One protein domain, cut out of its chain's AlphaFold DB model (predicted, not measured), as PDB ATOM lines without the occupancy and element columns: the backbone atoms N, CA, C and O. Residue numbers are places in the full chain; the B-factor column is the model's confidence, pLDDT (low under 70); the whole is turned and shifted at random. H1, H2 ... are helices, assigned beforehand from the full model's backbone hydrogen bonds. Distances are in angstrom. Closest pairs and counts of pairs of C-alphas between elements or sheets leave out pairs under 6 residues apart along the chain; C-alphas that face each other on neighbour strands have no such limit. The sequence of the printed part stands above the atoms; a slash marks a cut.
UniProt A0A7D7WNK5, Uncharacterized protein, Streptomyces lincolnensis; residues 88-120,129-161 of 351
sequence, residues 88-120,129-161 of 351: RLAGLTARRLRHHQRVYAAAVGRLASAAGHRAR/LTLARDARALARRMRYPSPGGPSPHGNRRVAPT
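This is residues 88 to 120 and 129 to 161 of the 351 residues of an uncharacterized protein of Streptomyces lincolnensis (UniProt A0A7D7WNK5). One long straight helix, H1, makes the longest axis; a shorter helix, H2, slants toward it and packs with residues 137 to 141 on the middle of H1, residues 104 to 111. After H2 an unnamed stretch, residues 143 to 161, loops out and folds back toward the first half of H1, and its residues 149 to 154 stick out. The printed part has 66 residues, with two named helices in the order H1, H2 and no named strand; its class is all helix. The whole is loose, with a radius of gyration of the C-alphas of 14.5 A, and elongated, spanning 48 by 26 by 17 A.

Start at H1, residues 90 to 120, then look past the cut to H2, residues 129 to 142. The two touch, and their closest C-alphas, those of Ala 107 and Arg 141, are 7.4 A apart. Their lines stand at a steep tilt of 39 degrees, and they run opposite ways. Their centres are 14.4 A apart. In H2 every O i to N i+4 pair is within hydrogen-bond range; in H1 26 of 27 are.

Find C-alpha 90 at (-24.763, -22.084, 29.679); from there H1 runs 45.2 A to C-alpha 120 at (-43.085, -63.342, 27.044). H2 spans 19.8 A from its first to its last C-alpha, ending at C-alpha 142 at (-45.838, -38.068, 25.873).

The C-alphas farthest apart are those of Arg 88 and Arg 120, at 50.0 A. Residues 121 to 128 are not printed, and C-alphas 120 and 129 are 19.0 A apart across this cut. Residues 115 to 120, which belong to H1, stand free, as do residues 149 to 154. The mean pLDDT of the printed part is 79.5; look for values under 70 at residue 132, residues 135 to 137, 139 to 142 and 147 to 156.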
ATOM      1  N   ARG A  88     -21.697 -17.848  31.388       94.12
ATOM      2  CA  ARG A  88     -21.575 -18.594  32.662       94.12
ATOM      3  C   ARG A  88     -22.791 -19.472  32.980       94.12
ATOM      4  O   ARG A  88     -22.646 -20.529  33.591       94.12
ATOM      5  N   LEU A  89     -23.980 -19.060  32.543       93.00
ATOM      6  CA  LEU A  89     -25.224 -19.799  32.768       93.00
ATOM      7  C   LEU A  89     -25.426 -20.957  31.774       93.00
ATOM      8  O   LEU A  89     -26.192 -21.872  32.072       93.00
ATOM      9  N   ALA A  90     -24.682 -20.998  30.660       93.56
ATOM     10  CA  ALA A  90     -24.763 -22.084  29.679       93.56
ATOM     11  C   ALA A  90     -24.448 -23.456  30.298       93.56
ATOM     12  O   ALA A  90     -25.056 -24.464  29.941       93.56
ATOM     13  N   GLY A  91     -23.548 -23.497  31.289       94.31
ATOM     14  CA  GLY A  91     -23.245 -24.715  32.038       94.31
ATOM     15  C   GLY A  91     -24.450 -25.261  32.810       94.31
ATOM     16  O   GLY A  91     -24.640 -26.477  32.868       94.31
ATOM     17  N   LEU A  92     -25.302 -24.388  33.362       94.19
ATOM     18  CA  LEU A  92     -26.538 -24.796  34.040       94.19
ATOM     19  C   LEU A  92     -27.559 -25.331  33.035       94.19
ATOM     20  O   LEU A  92     -28.118 -26.406  33.266       94.19
ATOM     21  N   THR A  93     -27.738 -24.642  31.904       93.50
ATOM     22  CA  THR A  93     -28.591 -25.095  30.794       93.50
ATOM     23  C   THR A  93     -28.149 -26.473  30.299       93.50
ATOM     24  O   THR A  93     -28.958 -27.396  30.220       93.50
ATOM     25  N   ALA A  94     -26.846 -26.667  30.067       92.69
ATOM     26  CA  ALA A  94     -26.279 -27.940  29.632       92.69
ATOM     27  C   ALA A  94     -26.448 -29.054  30.679       92.69
ATOM     28  O   ALA A  94     -26.777 -30.186  30.326       92.69
ATOM     29  N   ARG A  95     -26.262 -28.759  31.975       94.75
ATOM     30  CA  ARG A  95     -26.501 -29.726  33.064       94.75
ATOM     31  C   ARG A  95     -27.966 -30.157  33.121       94.75
ATOM     32  O   ARG A  95     -28.233 -31.354  33.217       94.75
ATOM     33  N   ARG A  96     -28.903 -29.208  33.027       94.31
ATOM     34  CA  ARG A  96     -30.350 -29.479  32.993       94.31
ATOM     35  C   ARG A  96     -30.737 -30.299  31.767       94.31
ATOM     36  O   ARG A  96     -31.431 -31.300  31.910       94.31
ATOM     37  N   LEU A  97     -30.212 -29.938  30.599       92.00
ATOM     38  CA  LEU A  97     -30.425 -30.672  29.357       92.00
ATOM     39  C   LEU A  97     -29.947 -32.126  29.468       92.00
ATOM     40  O   LEU A  97     -30.720 -33.047  29.213       92.00
ATOM     41  N   ARG A  98     -28.712 -32.347  29.936       93.00
ATOM     42  CA  ARG A  98     -28.165 -33.697  30.168       93.00
ATOM     43  C   ARG A  98     -28.993 -34.481  31.182       93.00
ATOM     44  O   ARG A  98     -29.195 -35.678  31.008       93.00
ATOM     45  N   HIS A  99     -29.464 -33.829  32.245       94.25
ATOM     46  CA  HIS A  99     -30.333 -34.467  33.230       94.25
ATOM     47  C   HIS A  99     -31.638 -34.949  32.585       94.25
ATOM     48  O   HIS A  99     -31.967 -36.126  32.706       94.25
ATOM     49  N   HIS A 100     -32.333 -34.085  31.842       91.31
ATOM     50  CA  HIS A 100     -33.567 -34.458  31.151       91.31
ATOM     51  C   HIS A 100     -33.341 -35.544  30.091       91.31
ATOM     52  O   HIS A 100     -34.115 -36.496  30.033       91.31
ATOM     53  N   GLN A 101     -32.241 -35.483  29.335       89.69
ATOM     54  CA  GLN A 101     -31.851 -36.540  28.395       89.69
ATOM     55  C   GLN A 101     -31.645 -37.893  29.094       89.69
ATOM     56  O   GLN A 101     -32.127 -38.911  28.604       89.69
ATOM     57  N   ARG A 102     -30.984 -37.922  30.262       91.69
ATOM     58  CA  ARG A 102     -30.794 -39.152  31.055       91.69
ATOM     59  C   ARG A 102     -32.108 -39.692  31.610       91.69
ATOM     60  O   ARG A 102     -32.358 -40.889  31.519       91.69
ATOM     61  N   VAL A 103     -32.941 -38.820  32.184       89.88
ATOM     62  CA  VAL A 103     -34.260 -39.199  32.720       89.88
ATOM     63  C   VAL A 103     -35.127 -39.798  31.619       89.88
ATOM     64  O   VAL A 103     -35.774 -40.823  31.836       89.88
ATOM     65  N   TYR A 104     -35.097 -39.187  30.437       85.69
ATOM     66  CA  TYR A 104     -35.803 -39.671  29.265       85.69
ATOM     67  C   TYR A 104     -35.260 -41.018  28.769       85.69
ATOM     68  O   TYR A 104     -36.027 -41.971  28.660       85.69
ATOM     69  N   ALA A 105     -33.945 -41.141  28.554       87.00
ATOM     70  CA  ALA A 105     -33.320 -42.395  28.125       87.00
ATOM     71  C   ALA A 105     -33.625 -43.549  29.099       87.00
ATOM     72  O   ALA A 105     -33.979 -44.647  28.674       87.00
ATOM     73  N   ALA A 106     -33.588 -43.284  30.409       89.19
ATOM     74  CA  ALA A 106     -33.969 -44.258  31.428       89.19
ATOM     75  C   ALA A 106     -35.462 -44.628  31.370       89.19
ATOM     76  O   ALA A 106     -35.825 -45.775  31.624       89.19
ATOM     77  N   ALA A 107     -36.349 -43.677  31.051       84.50
ATOM     78  CA  ALA A 107     -37.774 -43.953  30.882       84.50
ATOM     79  C   ALA A 107     -38.055 -44.820  29.646       84.50
ATOM     80  O   ALA A 107     -38.818 -45.778  29.751       84.50
ATOM     81  N   VAL A 108     -37.400 -44.532  28.517       83.38
ATOM     82  CA  VAL A 108     -37.492 -45.340  27.291       83.38
ATOM     83  C   VAL A 108     -36.951 -46.751  27.523       83.38
ATOM     84  O   VAL A 108     -37.623 -47.716  27.170       83.38
ATOM     85  N   GLY A 109     -35.798 -46.884  28.188       85.31
ATOM     86  CA  GLY A 109     -35.218 -48.186  28.525       85.31
ATOM     87  C   GLY A 109     -36.157 -49.054  29.368       85.31
ATOM     88  O   GLY A 109     -36.393 -50.207  29.024       85.31
ATOM     89  N   ARG A 110     -36.781 -48.484  30.413       84.25
ATOM     90  CA  ARG A 110     -37.761 -49.211  31.247       84.25
ATOM     91  C   ARG A 110     -38.968 -49.711  30.454       84.25
ATOM     92  O   ARG A 110     -39.434 -50.816  30.706       84.25
ATOM     93  N   LEU A 111     -39.471 -48.914  29.512       79.19
ATOM     94  CA  LEU A 111     -40.594 -49.308  28.658       79.19
ATOM     95  C   LEU A 111     -40.206 -50.413  27.675       79.19
ATOM     96  O   LEU A 111     -40.975 -51.351  27.498       79.19
ATOM     97  N   ALA A 112     -39.018 -50.329  27.071       82.38
ATOM     98  CA  ALA A 112     -38.511 -51.376  26.188       82.38
ATOM     99  C   ALA A 112     -38.364 -52.712  26.937       82.38
ATOM    100  O   ALA A 112     -38.799 -53.749  26.439       82.38
ATOM    101  N   SER A 113     -37.838 -52.682  28.167       84.69
ATOM    102  CA  SER A 113     -37.776 -53.866  29.032       84.69
ATOM    103  C   SER A 113     -39.169 -54.395  29.382       84.69
ATOM    104  O   SER A 113     -39.412 -55.591  29.246       84.69
ATOM    105  N   ALA A 114     -40.103 -53.523  29.777       82.31
ATOM    106  CA  ALA A 114     -41.473 -53.920  30.112       82.31
ATOM    107  C   ALA A 114     -42.214 -54.548  28.917       82.31
ATOM    108  O   ALA A 114     -42.886 -55.562  29.085       82.31
ATOM    109  N   ALA A 115     -42.049 -54.000  27.710       78.19
ATOM    110  CA  ALA A 115     -42.607 -54.573  26.485       78.19
ATOM    111  C   ALA A 115     -42.011 -55.957  26.174       78.19
ATOM    112  O   ALA A 115     -42.743 -56.862  25.783       78.19
ATOM    113  N   GLY A 116     -40.705 -56.144  26.407       83.38
ATOM    114  CA  GLY A 116     -40.039 -57.440  26.253       83.38
ATOM    115  C   GLY A 116     -40.525 -58.504  27.243       83.38
ATOM    116  O   GLY A 116     -40.671 -59.660  26.856       83.38
ATOM    117  N   HIS A 117     -40.816 -58.126  28.493       83.56
ATOM    118  CA  HIS A 117     -41.433 -59.028  29.475       83.56
ATOM    119  C   HIS A 117     -42.877 -59.368  29.097       83.56
ATOM    120  O   HIS A 117     -43.245 -60.535  29.059       83.56
ATOM    121  N   ARG A 118     -43.676 -58.371  28.704       76.12
ATOM    122  CA  ARG A 118     -45.082 -58.578  28.330       76.12
ATOM    123  C   ARG A 118     -45.250 -59.462  27.088       76.12
ATOM    124  O   ARG A 118     -46.192 -60.237  27.023       76.12
ATOM    125  N   ALA A 119     -44.320 -59.386  26.134       77.81
ATOM    126  CA  ALA A 119     -44.290 -60.286  24.980       77.81
ATOM    127  C   ALA A 119     -43.987 -61.751  25.360       77.81
ATOM    128  O   ALA A 119     -44.335 -62.652  24.602       77.81
ATOM    129  N   ARG A 120     -43.342 -61.994  26.510       82.50
ATOM    130  CA  ARG A 120     -43.085 -63.342  27.044       82.50
ATOM    131  C   ARG A 120     -44.225 -63.846  27.927       82.50
ATOM    132  O   ARG A 120     -44.540 -65.025  27.870       82.50
ATOM    133  N   LEU A 129     -53.623 -52.320  38.244       77.62
ATOM    134  CA  LEU A 129     -52.451 -51.561  38.701       77.62
ATOM    135  C   LEU A 129     -51.364 -51.483  37.628       77.62
ATOM    136  O   LEU A 129     -50.689 -50.455  37.516       77.62
ATOM    137  N   THR A 130     -51.199 -52.539  36.836       75.12
ATOM    138  CA  THR A 130     -50.252 -52.585  35.721       75.12
ATOM    139  C   THR A 130     -50.711 -51.663  34.594       75.12
ATOM    140  O   THR A 130     -49.925 -50.817  34.163       75.12
ATOM    141  N   LEU A 131     -52.003 -51.672  34.244       72.62
ATOM    142  CA  LEU A 131     -52.577 -50.721  33.283       72.62
ATOM    143  C   LEU A 131     -52.424 -49.260  33.746       72.62
ATOM    144  O   LEU A 131     -52.014 -48.394  32.975       72.62
ATOM    145  N   ALA A 132     -52.684 -48.968  35.024       69.62
ATOM    146  CA  ALA A 132     -52.515 -47.624  35.579       69.62
ATOM    147  C   ALA A 132     -51.041 -47.174  35.608       69.62
ATOM    148  O   ALA A 132     -50.733 -45.995  35.394       69.62
ATOM    149  N   ARG A 133     -50.099 -48.092  35.872       73.81
ATOM    150  CA  ARG A 133     -48.653 -47.823  35.782       73.81
ATOM    151  C   ARG A 133     -48.226 -47.562  34.343       73.81
ATOM    152  O   ARG A 133     -47.474 -46.612  34.118       73.81
ATOM    153  N   ASP A 134     -48.736 -48.336  33.394       71.25
ATOM    154  CA  ASP A 134     -48.466 -48.169  31.969       71.25
ATOM    155  C   ASP A 134     -49.007 -46.852  31.442       71.25
ATOM    156  O   ASP A 134     -48.269 -46.109  30.803       71.25
ATOM    157  N   ALA A 135     -50.247 -46.502  31.785       67.94
ATOM    158  CA  ALA A 135     -50.843 -45.223  31.427       67.94
ATOM    159  C   ALA A 135     -50.008 -44.051  31.969       67.94
ATOM    160  O   ALA A 135     -49.707 -43.110  31.238       67.94
ATOM    161  N   ARG A 136     -49.526 -44.130  33.221       69.00
ATOM    162  CA  ARG A 136     -48.614 -43.119  33.792       69.00
ATOM    163  C   ARG A 136     -47.252 -43.091  33.099       69.00
ATOM    164  O   ARG A 136     -46.672 -42.016  32.942       69.00
ATOM    165  N   ALA A 137     -46.703 -44.243  32.723       65.38
ATOM    166  CA  ALA A 137     -45.428 -44.332  32.016       65.38
ATOM    167  C   ALA A 137     -45.542 -43.784  30.584       65.38
ATOM    168  O   ALA A 137     -44.654 -43.061  30.129       65.38
ATOM    169  N   LEU A 138     -46.665 -44.047  29.918       71.94
ATOM    170  CA  LEU A 138     -47.004 -43.536  28.599       71.94
ATOM    171  C   LEU A 138     -47.255 -42.025  28.645       71.94
ATOM    172  O   LEU A 138     -46.650 -41.298  27.866       71.94
ATOM    173  N   ALA A 139     -47.998 -41.530  29.638       63.50
ATOM    174  CA  ALA A 139     -48.154 -40.098  29.899       63.50
ATOM    175  C   ALA A 139     -46.801 -39.402  30.129       63.50
ATOM    176  O   ALA A 139     -46.548 -38.326  29.595       63.50
ATOM    177  N   ARG A 140     -45.867 -40.035  30.854       67.38
ATOM    178  CA  ARG A 140     -44.495 -39.514  31.002       67.38
ATOM    179  C   ARG A 140     -43.714 -39.504  29.688       67.38
ATOM    180  O   ARG A 140     -42.885 -38.617  29.510       67.38
ATOM    181  N   ARG A 141     -43.953 -40.464  28.791       66.94
ATOM    182  CA  ARG A 141     -43.334 -40.511  27.457       66.94
ATOM    183  C   ARG A 141     -43.893 -39.422  26.547       66.94
ATOM    184  O   ARG A 141     -43.115 -38.792  25.843       66.94
ATOM    185  N   MET A 142     -45.196 -39.149  26.627       69.31
ATOM    186  CA  MET A 142     -45.838 -38.068  25.873       69.31
ATOM    187  C   MET A 142     -45.274 -36.682  26.215       69.31
ATOM    188  O   MET A 142     -45.464 -35.759  25.437       69.31
ATOM    189  N   ARG A 143     -44.543 -36.531  27.328       78.75
ATOM    190  CA  ARG A 143     -43.932 -35.259  27.751       78.75
ATOM    191  C   ARG A 143     -42.567 -34.959  27.147       78.75
ATOM    192  O   ARG A 143     -42.035 -33.895  27.431       78.75
ATOM    193  N   TYR A 144     -41.952 -35.874  26.401       84.44
ATOM    194  CA  TYR A 144     -40.620 -35.653  25.836       84.44
ATOM    195  C   TYR A 144     -40.611 -35.892  24.329       84.44
ATOM    196  O   TYR A 144     -41.256 -36.836  23.872       84.44
ATOM    197  N   PRO A 145     -39.839 -35.091  23.575       83.06
ATOM    198  CA  PRO A 145     -39.643 -35.334  22.156       83.06
ATOM    199  C   PRO A 145     -38.887 -36.656  21.904       83.06
ATOM    200  O   PRO A 145     -38.039 -37.054  22.711       83.06
ATOM    201  N   SER A 146     -39.181 -37.350  20.802       78.31
ATOM    202  CA  SER A 146     -38.551 -38.619  20.428       78.31
ATOM    203  C   SER A 146     -37.116 -38.403  19.929       78.31
ATOM    204  O   SER A 146     -36.854 -37.535  19.093       78.31
ATOM    205  N   PRO A 147     -36.154 -39.220  20.387       67.31
ATOM    206  CA  PRO A 147     -34.760 -39.112  20.006       67.31
ATOM    207  C   PRO A 147     -34.604 -39.681  18.596       67.31
ATOM    208  O   PRO A 147     -34.748 -40.880  18.381       67.31
ATOM    209  N   GLY A 148     -34.309 -38.822  17.627       65.69
ATOM    210  CA  GLY A 148     -34.007 -39.264  16.264       65.69
ATOM    211  C   GLY A 148     -35.205 -39.331  15.321       65.69
ATOM    212  O   GLY A 148     -35.090 -39.927  14.254       65.69
ATOM    213  N   GLY A 149     -36.329 -38.689  15.658       65.38
ATOM    214  CA  GLY A 149     -37.329 -38.377  14.640       65.38
ATOM    215  C   GLY A 149     -36.684 -37.544  13.518       65.38
ATOM    216  O   GLY A 149     -35.953 -36.597  13.834       65.38
ATOM    217  N   PRO A 150     -36.911 -37.868  12.229       60.19
ATOM    218  CA  PRO A 150     -36.443 -37.069  11.101       60.19
ATOM    219  C   PRO A 150     -37.224 -35.751  11.072       60.19
ATOM    220  O   PRO A 150     -38.166 -35.581  10.304       60.19
ATOM    221  N   SER A 151     -36.876 -34.826  11.965       61.78
ATOM    222  CA  SER A 151     -37.403 -33.472  11.917       61.78
ATOM    223  C   SER A 151     -36.572 -32.683  10.902       61.78
ATOM    224  O   SER A 151     -35.351 -32.580  11.075       61.78
ATOM    225  N   PRO A 152     -37.204 -32.089   9.874       57.66
ATOM    226  CA  PRO A 152     -36.534 -31.252   8.876       57.66
ATOM    227  C   PRO A 152     -35.789 -30.048   9.473       57.66
ATOM    228  O   PRO A 152     -35.028 -29.380   8.781       57.66
ATOM    229  N   HIS A 153     -36.015 -29.732  10.754       59.28
ATOM    230  CA  HIS A 153     -35.485 -28.543  11.423       59.28
ATOM    231  C   HIS A 153     -34.357 -28.815  12.413       59.28
ATOM    232  O   HIS A 153     -34.102 -27.994  13.286       59.28
ATOM    233  N   GLY A 154     -33.633 -29.927  12.238       52.41
ATOM    234  CA  GLY A 154     -32.278 -30.072  12.773       52.41
ATOM    235  C   GLY A 154     -32.194 -29.863  14.287       52.41
ATOM    236  O   GLY A 154     -31.717 -28.839  14.766       52.41
ATOM    237  N   ASN A 155     -32.573 -30.903  15.032       55.06
ATOM    238  CA  ASN A 155     -32.617 -30.993  16.494       55.06
ATOM    239  C   ASN A 155     -33.837 -30.337  17.161       55.06
ATOM    240  O   ASN A 155     -33.714 -29.306  17.826       55.06
ATOM    241  N   ARG A 156     -34.975 -31.042  17.185       61.69
ATOM    242  CA  ARG A 156     -35.861 -30.925  18.351       61.69
ATOM    243  C   ARG A 156     -35.134 -31.485  19.563       61.69
ATOM    244  O   ARG A 156     -35.088 -32.687  19.806       61.69
ATOM    245  N   ARG A 157     -34.458 -30.588  20.274       72.19
ATOM    246  CA  ARG A 157     -33.748 -30.915  21.501       72.19
ATOM    247  C   ARG A 157     -34.769 -30.984  22.619       72.19
ATOM    248  O   ARG A 157     -35.652 -30.138  22.718       72.19
ATOM    249  N   VAL A 158     -34.587 -31.971  23.487       87.69
ATOM    250  CA  VAL A 158     -35.078 -31.924  24.865       87.69
ATOM    251  C   VAL A 158     -34.860 -30.499  25.399       87.69
ATOM    252  O   VAL A 158     -33.774 -29.941  25.250       87.69
ATOM    253  N   ALA A 159     -35.889 -29.878  25.960       92.00
ATOM    254  CA  ALA A 159     -35.807 -28.549  26.551       92.00
ATOM    255  C   ALA A 159     -35.203 -28.627  27.970       92.00
ATOM    256  O   ALA A 159     -35.278 -29.677  28.624       92.00
ATOM    257  N   PRO A 160     -34.625 -27.532  28.503       93.44
ATOM    258  CA  PRO A 160     -34.027 -27.533  29.840       93.44
ATOM    259  C   PRO A 160     -35.059 -27.598  30.980       93.44
ATOM    260  O   PRO A 160     -34.669 -27.777  32.134       93.44
ATOM    261  N   THR A 161     -36.352 -27.446  30.680       95.19
ATOM    262  CA  THR A 161     -37.440 -27.420  31.665       95.19
ATOM    263  C   THR A 161     -38.556 -28.400  31.308       95.19
ATOM    264  O   THR A 161     -38.702 -28.813  30.157       95.19
TER     265      THR A 161